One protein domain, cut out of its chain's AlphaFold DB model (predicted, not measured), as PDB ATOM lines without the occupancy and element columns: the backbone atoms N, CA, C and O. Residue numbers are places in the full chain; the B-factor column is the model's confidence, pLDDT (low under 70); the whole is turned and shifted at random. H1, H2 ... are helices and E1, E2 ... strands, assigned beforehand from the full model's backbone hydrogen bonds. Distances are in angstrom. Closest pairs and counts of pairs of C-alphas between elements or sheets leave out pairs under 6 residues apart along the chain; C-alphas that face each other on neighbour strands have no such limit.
ATOM      1  N   ARG A   3     219.440 144.334 133.537       90.38
ATOM      2  CA  ARG A   3     219.782 143.559 134.748       90.38
ATOM      3  C   ARG A   3     219.146 142.170 134.712       90.38
ATOM      4  O   ARG A   3     218.216 141.959 133.943       90.38
ATOM      5  N   ILE A   4     219.605 141.246 135.565       88.38
ATOM      6  CA  ILE A   4     219.043 139.882 135.666       88.38
ATOM      7  C   ILE A   4     217.521 139.916 135.867       88.38
ATOM      8  O   ILE A   4     216.804 139.136 135.249       88.38
ATOM      9  N   GLU A   5     217.008 140.851 136.669       90.44
ATOM     10  CA  GLU A   5     215.571 140.971 136.930       90.44
ATOM     11  C   GLU A   5     214.762 141.303 135.672       90.44
ATOM     12  O   GLU A   5     213.580 140.978 135.604       90.44
ATOM     13  N   ASP A   6     215.374 141.953 134.685       91.31
ATOM     14  CA  ASP A   6     214.708 142.272 133.427       91.31
ATOM     15  C   ASP A   6     214.599 141.028 132.534       91.31
ATOM     16  O   ASP A   6     213.552 140.817 131.937       91.31
ATOM     17  N   PHE A   7     215.601 140.138 132.523       88.38
ATOM     18  CA  PHE A   7     215.500 138.840 131.835       88.38
ATOM     19  C   PHE A   7     214.381 137.974 132.424       88.38
ATOM     20  O   PHE A   7     213.589 137.395 131.686       88.38
ATOM     21  N   VAL A   8     214.254 137.946 133.755       86.50
ATOM     22  CA  VAL A   8     213.173 137.206 134.429       86.50
ATOM     23  C   VAL A   8     211.794 137.759 134.053       86.50
ATOM     24  O   VAL A   8     210.868 136.986 133.818       86.50
ATOM     25  N   LYS A   9     211.639 139.089 133.954       88.81
ATOM     26  CA  LYS A   9     210.384 139.710 133.477       88.81
ATOM     27  C   LYS A   9     210.074 139.355 132.026       88.81
ATOM     28  O   LYS A   9     208.905 139.186 131.694       88.81
ATOM     29  N   ASP A  10     211.107 139.217 131.205       86.50
ATOM     30  CA  ASP A  10     210.991 138.814 129.802       86.50
ATOM     31  C   ASP A  10     210.759 137.297 129.644       86.50
ATOM     32  O   ASP A  10     210.672 136.794 128.526       86.50
ATOM     33  N   GLY A  11     210.611 136.564 130.755       83.69
ATOM     34  CA  GLY A  11     210.249 135.146 130.777       83.69
ATOM     35  C   GLY A  11     211.437 134.187 130.761       83.69
ATOM     36  O   GLY A  11     211.239 132.985 130.599       83.69
ATOM     37  N   TRP A  12     212.660 134.688 130.934       85.50
ATOM     38  CA  TRP A  12     213.853 133.854 130.991       85.50
ATOM     39  C   TRP A  12     213.981 133.181 132.358       85.50
ATOM     40  O   TRP A  12     213.948 133.836 133.404       85.50
ATOM     41  N   GLU A  13     214.207 131.871 132.354       88.06
ATOM     42  CA  GLU A  13     214.588 131.123 133.549       88.06
ATOM     43  C   GLU A  13     216.113 131.007 133.593       88.06
ATOM     44  O   GLU A  13     216.730 130.355 132.749       88.06
ATOM     45  N   VAL A  14     216.731 131.663 134.576       88.06
ATOM     46  CA  VAL A  14     218.189 131.769 134.688       88.06
ATOM     47  C   VAL A  14     218.688 131.310 136.054       88.06
ATOM     48  O   VAL A  14     218.021 131.496 137.073       88.06
ATOM     49  N   SER A  15     219.906 130.774 136.102       90.44
ATOM     50  CA  SER A  15     220.642 130.549 137.348       90.44
ATOM     51  C   SER A  15     222.052 131.072 137.256       90.44
ATOM     52  O   SER A  15     222.801 130.739 136.339       90.44
ATOM     53  N   MET A  16     222.421 131.869 138.250       91.38
ATOM     54  CA  MET A  16     223.767 132.387 138.390       91.38
ATOM     55  C   MET A  16     224.541 131.541 139.398       91.38
ATOM     56  O   MET A  16     224.140 131.398 140.555       91.38
ATOM     57  N   GLN A  17     225.693 131.036 138.974       92.12
ATOM     58  CA  GLN A  17     226.653 130.376 139.845       92.12
ATOM     59  C   GLN A  17     227.895 131.238 140.006       92.12
ATOM     60  O   GLN A  17     228.439 131.786 139.049       92.12
ATOM     61  N   VAL A  18     228.366 131.327 141.244       92.56
ATOM     62  CA  VAL A  18     229.584 132.050 141.585       92.56
ATOM     63  C   VAL A  18     230.541 131.073 142.235       92.56
ATOM     64  O   VAL A  18     230.304 130.607 143.348       92.56
ATOM     65  N   SER A  19     231.644 130.789 141.551       91.12
ATOM     66  CA  SER A  19     232.750 130.038 142.134       91.12
ATOM     67  C   SER A  19     233.853 131.003 142.554       91.12
ATOM     68  O   SER A  19     234.113 132.023 141.909       91.12
ATOM     69  N   LYS A  20     234.480 130.720 143.694       88.19
ATOM     70  CA  LYS A  20     235.592 131.510 144.211       88.19
ATOM     71  C   LYS A  20     236.725 130.572 144.588       88.19
ATOM     72  O   LYS A  20     236.521 129.653 145.375       88.19
ATOM     73  N   ASN A  21     237.911 130.851 144.068       81.31
ATOM     74  CA  ASN A  21     239.163 130.303 144.574       81.31
ATOM     75  C   ASN A  21     239.967 131.418 145.274       81.31
ATOM     76  O   ASN A  21     239.575 132.587 145.273       81.31
ATOM     77  N   THR A  22     241.099 131.077 145.883       74.94
ATOM     78  CA  THR A  22     242.011 132.008 146.564       74.94
ATOM     79  C   THR A  22     242.538 133.124 145.657       74.94
ATOM     80  O   THR A  22     242.870 134.189 146.169       74.94
ATOM     81  N   ALA A  23     242.565 132.918 144.335       75.12
ATOM     82  CA  ALA A  23     243.088 133.877 143.360       75.12
ATOM     83  C   ALA A  23     242.022 134.570 142.488       75.12
ATOM     84  O   ALA A  23     242.301 135.624 141.924       75.12
ATOM     85  N   SER A  24     240.817 134.007 142.348       80.69
ATOM     86  CA  SER A  24     239.826 134.524 141.398       80.69
ATOM     87  C   SER A  24     238.388 134.199 141.786       80.69
ATOM     88  O   SER A  24     238.100 133.257 142.531       80.69
ATOM     89  N   LYS A  25     237.473 135.017 141.268       89.69
ATOM     90  CA  LYS A  25     236.029 134.808 141.308       89.69
ATOM     91  C   LYS A  25     235.569 134.607 139.868       89.69
ATOM     92  O   LYS A  25     235.999 135.359 139.003       89.69
ATOM     93  N   LYS A  26     234.732 133.606 139.625       93.06
ATOM     94  CA  LYS A  26     234.160 133.312 138.310       93.06
ATOM     95  C   LYS A  26     232.642 133.284 138.444       93.06
ATOM     96  O   LYS A  26     232.106 132.618 139.335       93.06
ATOM     97  N   TYR A  27     231.986 134.056 137.595       94.44
ATOM     98  CA  TYR A  27     230.544 134.165 137.459       94.44
ATOM     99  C   TYR A  27     230.135 133.400 136.213       94.44
ATOM    100  O   TYR A  27     230.749 133.581 135.166       94.44
ATOM    101  N   ASN A  28     229.110 132.571 136.344       92.69
ATOM    102  CA  ASN A  28     228.523 131.808 135.254       92.69
ATOM    103  C   ASN A  28     227.009 132.000 135.312       92.69
ATOM    104  O   ASN A  28     226.439 131.970 136.409       92.69
ATOM    105  N   VAL A  29     226.358 132.139 134.163       91.75
ATOM    106  CA  VAL A  29     224.897 132.163 134.060       91.75
ATOM    107  C   VAL A  29     224.416 131.074 133.112       91.75
ATOM    108  O   VAL A  29     224.945 130.892 132.017       91.75
ATOM    109  N   PHE A  30     223.418 130.331 133.574       90.12
ATOM    110  CA  PHE A  30     222.816 129.220 132.855       90.12
ATOM    111  C   PHE A  30     221.357 129.521 132.547       90.12
ATOM    112  O   PHE A  30     220.665 130.073 133.406       90.12
ATOM    113  N   LEU A  31     220.893 129.108 131.370       86.50
ATOM    114  CA  LEU A  31     219.471 129.068 131.043       86.50
ATOM    115  C   LEU A  31     218.874 127.720 131.407       86.50
ATOM    116  O   LEU A  31     219.478 126.668 131.173       86.50
ATOM    117  N   PHE A  32     217.647 127.760 131.909       72.88
ATOM    118  CA  PHE A  32     216.804 126.590 132.078       72.88
ATOM    119  C   PHE A  32     215.646 126.683 131.099       72.88
ATOM    120  O   PHE A  32     214.692 127.420 131.300       72.88
ATOM    121  N   GLY A  33     215.709 125.953 129.993       63.12
ATOM    122  CA  GLY A  33     214.547 125.886 129.119       63.12
ATOM    123  C   GLY A  33     213.523 124.898 129.681       63.12
ATOM    124  O   GLY A  33     213.743 123.687 129.681       63.12
ATOM    125  N   HIS A  34     212.391 125.424 130.145       51.03
ATOM    126  CA  HIS A  34     211.068 124.792 130.166       51.03
ATOM    127  C   HIS A  34     211.054 123.243 130.149       51.03
ATOM    128  O   HIS A  34     210.801 122.662 129.101       51.03
ATOM    129  N   GLN A  35     211.329 122.569 131.279       52.16
ATOM    130  CA  GLN A  35     211.302 121.099 131.543       52.16
ATOM    131  C   GLN A  35     211.936 120.120 130.516       52.16
ATOM    132  O   GLN A  35     212.078 118.937 130.819       52.16
ATOM    133  N   THR A  36     212.328 120.571 129.331       49.03
ATOM    134  CA  THR A  36     212.683 119.762 128.156       49.03
ATOM    135  C   THR A  36     214.016 120.168 127.546       49.03
ATOM    136  O   THR A  36     214.558 119.398 126.755       49.03
ATOM    137  N   PHE A  37     214.586 121.311 127.936       51.56
ATOM    138  CA  PHE A  37     215.914 121.718 127.496       51.56
ATOM    139  C   PHE A  37     216.950 121.479 128.590       51.56
ATOM    140  O   PHE A  37     216.690 121.630 129.786       51.56
ATOM    141  N   ASN A  38     218.143 121.086 128.152       63.47
ATOM    142  CA  ASN A  38     219.287 120.925 129.032       63.47
ATOM    143  C   ASN A  38     219.734 122.289 129.570       63.47
ATOM    144  O   ASN A  38     219.485 123.328 128.966       63.47
ATOM    145  N   TRP A  39     220.389 122.278 130.729       78.50
ATOM    146  CA  TRP A  39     220.992 123.475 131.304       78.50
ATOM    147  C   TRP A  39     222.131 123.943 130.396       78.50
ATOM    148  O   TRP A  39     223.126 123.230 130.252       78.50
ATOM    149  N   GLU A  40     221.996 125.125 129.803       87.00
ATOM    150  CA  GLU A  40     222.995 125.672 128.880       87.00
ATOM    151  C   GLU A  40     223.715 126.860 129.510       87.00
ATOM    152  O   GLU A  40     223.084 127.750 130.078       87.00
ATOM    153  N   LEU A  41     225.050 126.853 129.444       90.94
ATOM    154  CA  LEU A  41     225.886 127.976 129.866       90.94
ATOM    155  C   LEU A  41     225.812 129.060 128.793       90.94
ATOM    156  O   LEU A  41     226.214 128.814 127.659       90.94
ATOM    157  N   VAL A  42     225.343 130.248 129.164       90.62
ATOM    158  CA  VAL A  42     225.117 131.353 128.215       90.62
ATOM    159  C   VAL A  42     225.886 132.623 128.546       90.62
ATOM    160  O   VAL A  42     225.783 133.611 127.833       90.62
ATOM    161  N   GLY A  43     226.667 132.604 129.622       93.00
ATOM    162  CA  GLY A  43     227.608 133.677 129.890       93.00
ATOM    163  C   GLY A  43     228.564 133.351 131.016       93.00
ATOM    164  O   GLY A  43     228.195 132.680 131.989       93.00
ATOM    165  N   GLU A  44     229.796 133.834 130.893       94.56
ATOM    166  CA  GLU A  44     230.822 133.639 131.903       94.56
ATOM    167  C   GLU A  44     231.774 134.831 132.036       94.56
ATOM    168  O   GLU A  44     232.103 135.526 131.088       94.56
ATOM    169  N   GLY A  45     232.284 135.065 133.243       93.75
ATOM    170  CA  GLY A  45     233.139 136.224 133.478       93.75
ATOM    171  C   GLY A  45     233.893 136.166 134.791       93.75
ATOM    172  O   GLY A  45     233.464 135.533 135.758       93.75
ATOM    173  N   ASN A  46     235.038 136.838 134.850       93.88
ATOM    174  CA  ASN A  46     235.729 137.098 136.114       93.88
ATOM    175  C   ASN A  46     235.031 138.217 136.901       93.88
ATOM    176  O   ASN A  46     235.151 138.311 138.128       93.88
ATOM    177  N   THR A  47     234.266 139.052 136.201       92.88
ATOM    178  CA  THR A  47     233.374 140.052 136.782       92.88
ATOM    179  C   THR A  47     231.917 139.738 136.457       92.88
ATOM    180  O   THR A  47     231.609 138.962 135.554       92.88
ATOM    181  N   TYR A  48     231.009 140.341 137.225       92.25
ATOM    182  CA  TYR A  48     229.579 140.258 136.944       92.25
ATOM    183  C   TYR A  48     229.244 140.907 135.595       92.25
ATOM    184  O   TYR A  48     228.436 140.373 134.848       92.25
ATOM    185  N   ASP A  49     229.902 142.022 135.264       93.81
ATOM    186  CA  ASP A  49     229.637 142.761 134.030       93.81
ATOM    187  C   ASP A  49     230.065 141.972 132.787       93.81
ATOM    188  O   ASP A  49     229.317 141.946 131.817       93.81
ATOM    189  N   GLU A  50     231.206 141.274 132.834       94.25
ATOM    190  CA  GLU A  50     231.634 140.359 131.760       94.25
ATOM    191  C   GLU A  50     230.572 139.283 131.491       94.25
ATOM    192  O   GLU A  50     230.103 139.148 130.368       94.25
ATOM    193  N   MET A  51     230.100 138.604 132.541       95.19
ATOM    194  CA  MET A  51     229.043 137.593 132.422       95.19
ATOM    195  C   MET A  51     227.715 138.187 131.906       95.19
ATOM    196  O   MET A  51     226.984 137.527 131.170       95.19
ATOM    197  N   MET A  52     227.374 139.425 132.286       95.19
ATOM    198  CA  MET A  52     226.157 140.092 131.807       95.19
ATOM    199  C   MET A  52     226.228 140.474 130.329       95.19
ATOM    200  O   MET A  52     225.188 140.473 129.673       95.19
ATOM    201  N   VAL A  53     227.410 140.826 129.815       95.19
ATOM    202  CA  VAL A  53     227.598 141.117 128.386       95.19
ATOM    203  C   VAL A  53     227.287 139.873 127.561       95.19
ATOM    204  O   VAL A  53     226.442 139.954 126.674       95.19
ATOM    205  N   ASP A  54     227.847 138.721 127.935       94.50
ATOM    206  CA  ASP A  54     227.576 137.455 127.247       94.50
ATOM    207  C   ASP A  54     226.080 137.097 127.254       94.50
ATOM    208  O   ASP A  54     225.523 136.707 126.230       94.50
ATOM    209  N   LEU A  55     225.395 137.285 128.389       92.25
ATOM    210  CA  LEU A  55     223.956 137.015 128.489       92.25
ATOM    211  C   LEU A  55     223.121 137.924 127.571       92.25
ATOM    212  O   LEU A  55     222.132 137.478 126.990       92.25
ATOM    213  N   ILE A  56     223.498 139.200 127.447       92.56
ATOM    214  CA  ILE A  56     222.829 140.152 126.548       92.56
ATOM    215  C   ILE A  56     223.049 139.749 125.087       92.56
ATOM    216  O   ILE A  56     222.109 139.802 124.290       92.56
ATOM    217  N   ASP A  57     224.264 139.335 124.740       92.12
ATOM    218  CA  ASP A  57     224.585 138.876 123.391       92.12
ATOM    219  C   ASP A  57     223.824 137.583 123.058       92.12
ATOM    220  O   ASP A  57     223.210 137.497 121.993       92.12
ATOM    221  N   CYS A  58     223.725 136.645 124.006       90.12
ATOM    222  CA  CYS A  58     222.903 135.439 123.876       90.12
ATOM    223  C   CYS A  58     221.420 135.766 123.623       90.12
ATOM    224  O   CYS A  58     220.801 135.203 122.718       90.12
ATOM    225  N   GLU A  59     220.838 136.708 124.372       87.88
ATOM    226  CA  GLU A  59     219.459 137.156 124.141       87.88
ATOM    227  C   GLU A  59     219.270 137.750 122.745       87.88
ATOM    228  O   GLU A  59     218.264 137.482 122.078       87.88
ATOM    229  N   LYS A  60     220.235 138.544 122.283       88.94
ATOM    230  CA  LYS A  60     220.179 139.149 120.957       88.94
ATOM    231  C   LYS A  60     220.221 138.084 119.858       88.94
ATOM    232  O   LYS A  60     219.376 138.119 118.964       88.94
ATOM    233  N   GLU A  61     221.140 137.126 119.951       87.69
ATOM    234  CA  GLU A  61     221.238 136.002 119.011       87.69
ATOM    235  C   GLU A  61     219.971 135.140 119.014       87.69
ATOM    236  O   GLU A  61     219.484 134.732 117.953       87.69
ATOM    237  N   PHE A  62     219.392 134.907 120.195       82.94
ATOM    238  CA  PHE A  62     218.134 134.185 120.328       82.94
ATOM    239  C   PHE A  62     216.990 134.923 119.627       82.94
ATOM    240  O   PHE A  62     216.264 134.315 118.842       82.94
ATOM    241  N   MET A  63     216.846 136.234 119.847       81.00
ATOM    242  CA  MET A  63     215.821 137.035 119.172       81.00
ATOM    243  C   MET A  63     216.013 137.053 117.656       81.00
ATOM    244  O   MET A  63     215.039 136.890 116.924       81.00
ATOM    245  N   GLU A  64     217.244 137.221 117.173       81.56
ATOM    246  CA  GLU A  64     217.546 137.207 115.739       81.56
ATOM    247  C   GLU A  64     217.198 135.850 115.113       81.56
ATOM    248  O   GLU A  64     216.499 135.801 114.099       81.56
ATOM    249  N   THR A  65     217.596 134.748 115.752       77.75
ATOM    250  CA  THR A  65     217.322 133.384 115.278       77.75
ATOM    251  C   THR A  65     215.830 133.055 115.329       77.75
ATOM    252  O   THR A  65     215.274 132.512 114.370       77.75
ATOM    253  N   TYR A  66     215.152 133.414 116.421       72.50
ATOM    254  CA  TYR A  66     213.724 133.173 116.594       72.50
ATOM    255  C   TYR A  66     212.893 133.984 115.595       72.50
ATOM    256  O   TYR A  66     212.021 133.424 114.926       72.50
ATOM    257  N   LEU A  67     213.205 135.270 115.401       65.69
ATOM    258  CA  LEU A  67     212.565 136.103 114.379       65.69
ATOM    259  C   LEU A  67     212.785 135.536 112.974       65.69
ATOM    260  O   LEU A  67     211.831 135.474 112.196       65.69
ATOM    261  N   LEU A  68     213.999 135.068 112.657       69.19
ATOM    262  CA  LEU A  68     214.268 134.388 111.389       69.19
ATOM    263  C   LEU A  68     213.373 133.153 111.229       69.19
ATOM    264  O   LEU A  68     212.738 132.976 110.190       69.19
ATOM    265  N   SER A  69     213.284 132.318 112.267       69.19
ATOM    266  CA  SER A  69     212.487 131.088 112.239       69.19
ATOM    267  C   SER A  69     210.994 131.363 112.007       69.19
ATOM    268  O   SER A  69     210.360 130.675 111.206       69.19
ATOM    269  N   LEU A  70     210.451 132.427 112.609       66.69
ATOM    270  CA  LEU A  70     209.066 132.860 112.409       66.69
ATOM    271  C   LEU A  70     208.808 133.362 110.983       66.69
ATOM    272  O   LEU A  70     207.751 133.082 110.412       66.69
ATOM    273  N   LEU A  71     209.764 134.080 110.383       66.81
ATOM    274  CA  LEU A  71     209.659 134.536 108.992       66.81
ATOM    275  C   LEU A  71     209.619 133.354 108.011       66.81
ATOM    276  O   LEU A  71     208.817 133.368 107.075       66.81
ATOM    277  N   PHE A  72     210.419 132.310 108.250       59.59
ATOM    278  CA  PHE A  72     210.402 131.093 107.433       59.59
ATOM    279  C   PHE A  72     209.158 130.223 107.665       59.59
ATOM    280  O   PHE A  72     208.645 129.642 106.715       59.59
ATOM    281  N   GLN A  73     208.612 130.157 108.881       57.38
ATOM    282  CA  GLN A  73     207.342 129.453 109.115       57.38
ATOM    283  C   GLN A  73     206.164 130.131 108.403       57.38
ATOM    284  O   GLN A  73     205.274 129.454 107.888       57.38
ATOM    285  N   ARG A  74     206.172 131.466 108.319       51.53
ATOM    286  CA  ARG A  74     205.113 132.228 107.650       51.53
ATOM    287  C   ARG A  74     205.123 132.061 106.126       51.53
ATOM    288  O   ARG A  74     204.054 132.085 105.529       51.53
ATOM    289  N   SER A  75     206.282 131.835 105.501       52.31
ATOM    290  CA  SER A  75     206.362 131.611 104.048       52.31
ATOM    291  C   SER A  75     205.880 130.223 103.605       52.31
ATOM    292  O   SER A  75     205.448 130.062 102.467       52.31
ATOM    293  N   VAL A  76     205.887 129.228 104.499       51.81
ATOM    294  CA  VAL A  76     205.392 127.866 104.209       51.81
ATOM    295  C   VAL A  76     203.864 127.760 104.367       51.81
ATOM    296  O   VAL A  76     203.242 126.880 103.776       51.81
TER     297      VAL A  76
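AT A GLANCE: This is residues 3 to 76 of the 89 residues of an uncharacterized protein of Enterococcus gallinarum (UniProt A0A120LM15). A small, strongly twisted sheet of three strands, E1, E2 and E3, is covered on one face by the first part of one long helix, H2, whose residues 60 to 76 stick out free beyond the sheet as an arm. A short helix, H1, only grazes the sheet. The printed part has 74 residues with two named helices and three named strands, in the order H1, E1, E2, E3, H2; the sheet's order is E1, E2, E3, all antiparallel, and the class is mixed, helices and strands. The whole is loose, with a radius of gyration of the C-alphas of 14.8 A, and spans 56 by 24 by 19 A, the arm of H2 making much of the length.

IN THESE COORDINATES: Begin in the sheet, at C-alpha 14 at (218.189, 131.769, 134.688), where E1, residues 14 to 20, sets out; it measures 19.8 A. E2, residues 25 to 31, comes back over 20.3 A, and E3, residues 40 to 45, covers 15.3 A. Find C-alpha 48 at (229.579, 140.258, 136.944); from there H2, residues 48 to 76, runs 42.5 A to C-alpha 76 at (205.392, 127.866, 104.209). Before the sheet, look at residues 4 to 9 for H1.

HOW THE PARTS SIT: Start with E2, the inner strand; E1 and E3 are the edge strands. The three form a meander, each strand the antiparallel neighbour of the one before. In the hairpin of E1 and E2, at 161 degrees between directions, look for N 17 and O 28, 2.8 A apart and within hydrogen-bond range. In the hairpin of E2 and E3, at 154 degrees, N 29 and O 43 are within hydrogen-bond range at 2.9 A. H2 is on one face of the sheet, in two layers, a helix on one face of a sheet, at a height over the sheet of 6.9 A. It lies over E3 and runs along the strands, at 26 degrees to E3 on the local plane. H2 and E3 come closest at the C-alphas of Glu 44 and Met 51, 4.4 A apart. H1 only grazes the sheet, with its residues 4 to 8; its closest C-alphas to E1 are those of Val 8 and Val 14, 7.4 A apart. H1 and H2 are near each other, with 6 pairs of C-alphas within 10 A. Every O i to N i+4 pair is within hydrogen-bond range in H1, and 24 of 25 in H2.

THE WHOLE: Look to Thr 22 and Val 76 for the two C-alphas farthest apart, 56.1 A. Without residues 60 to 76, the body has 57 residues and spans 36 by 21 by 16 A. The printed part has no cut, and no link is long; E2 to E3, with 8 residues between them, is short and the others are tight. The mean pLDDT of the printed part is 82.0, and in this model residues 33 to 38 and 67 to 76 are under 70.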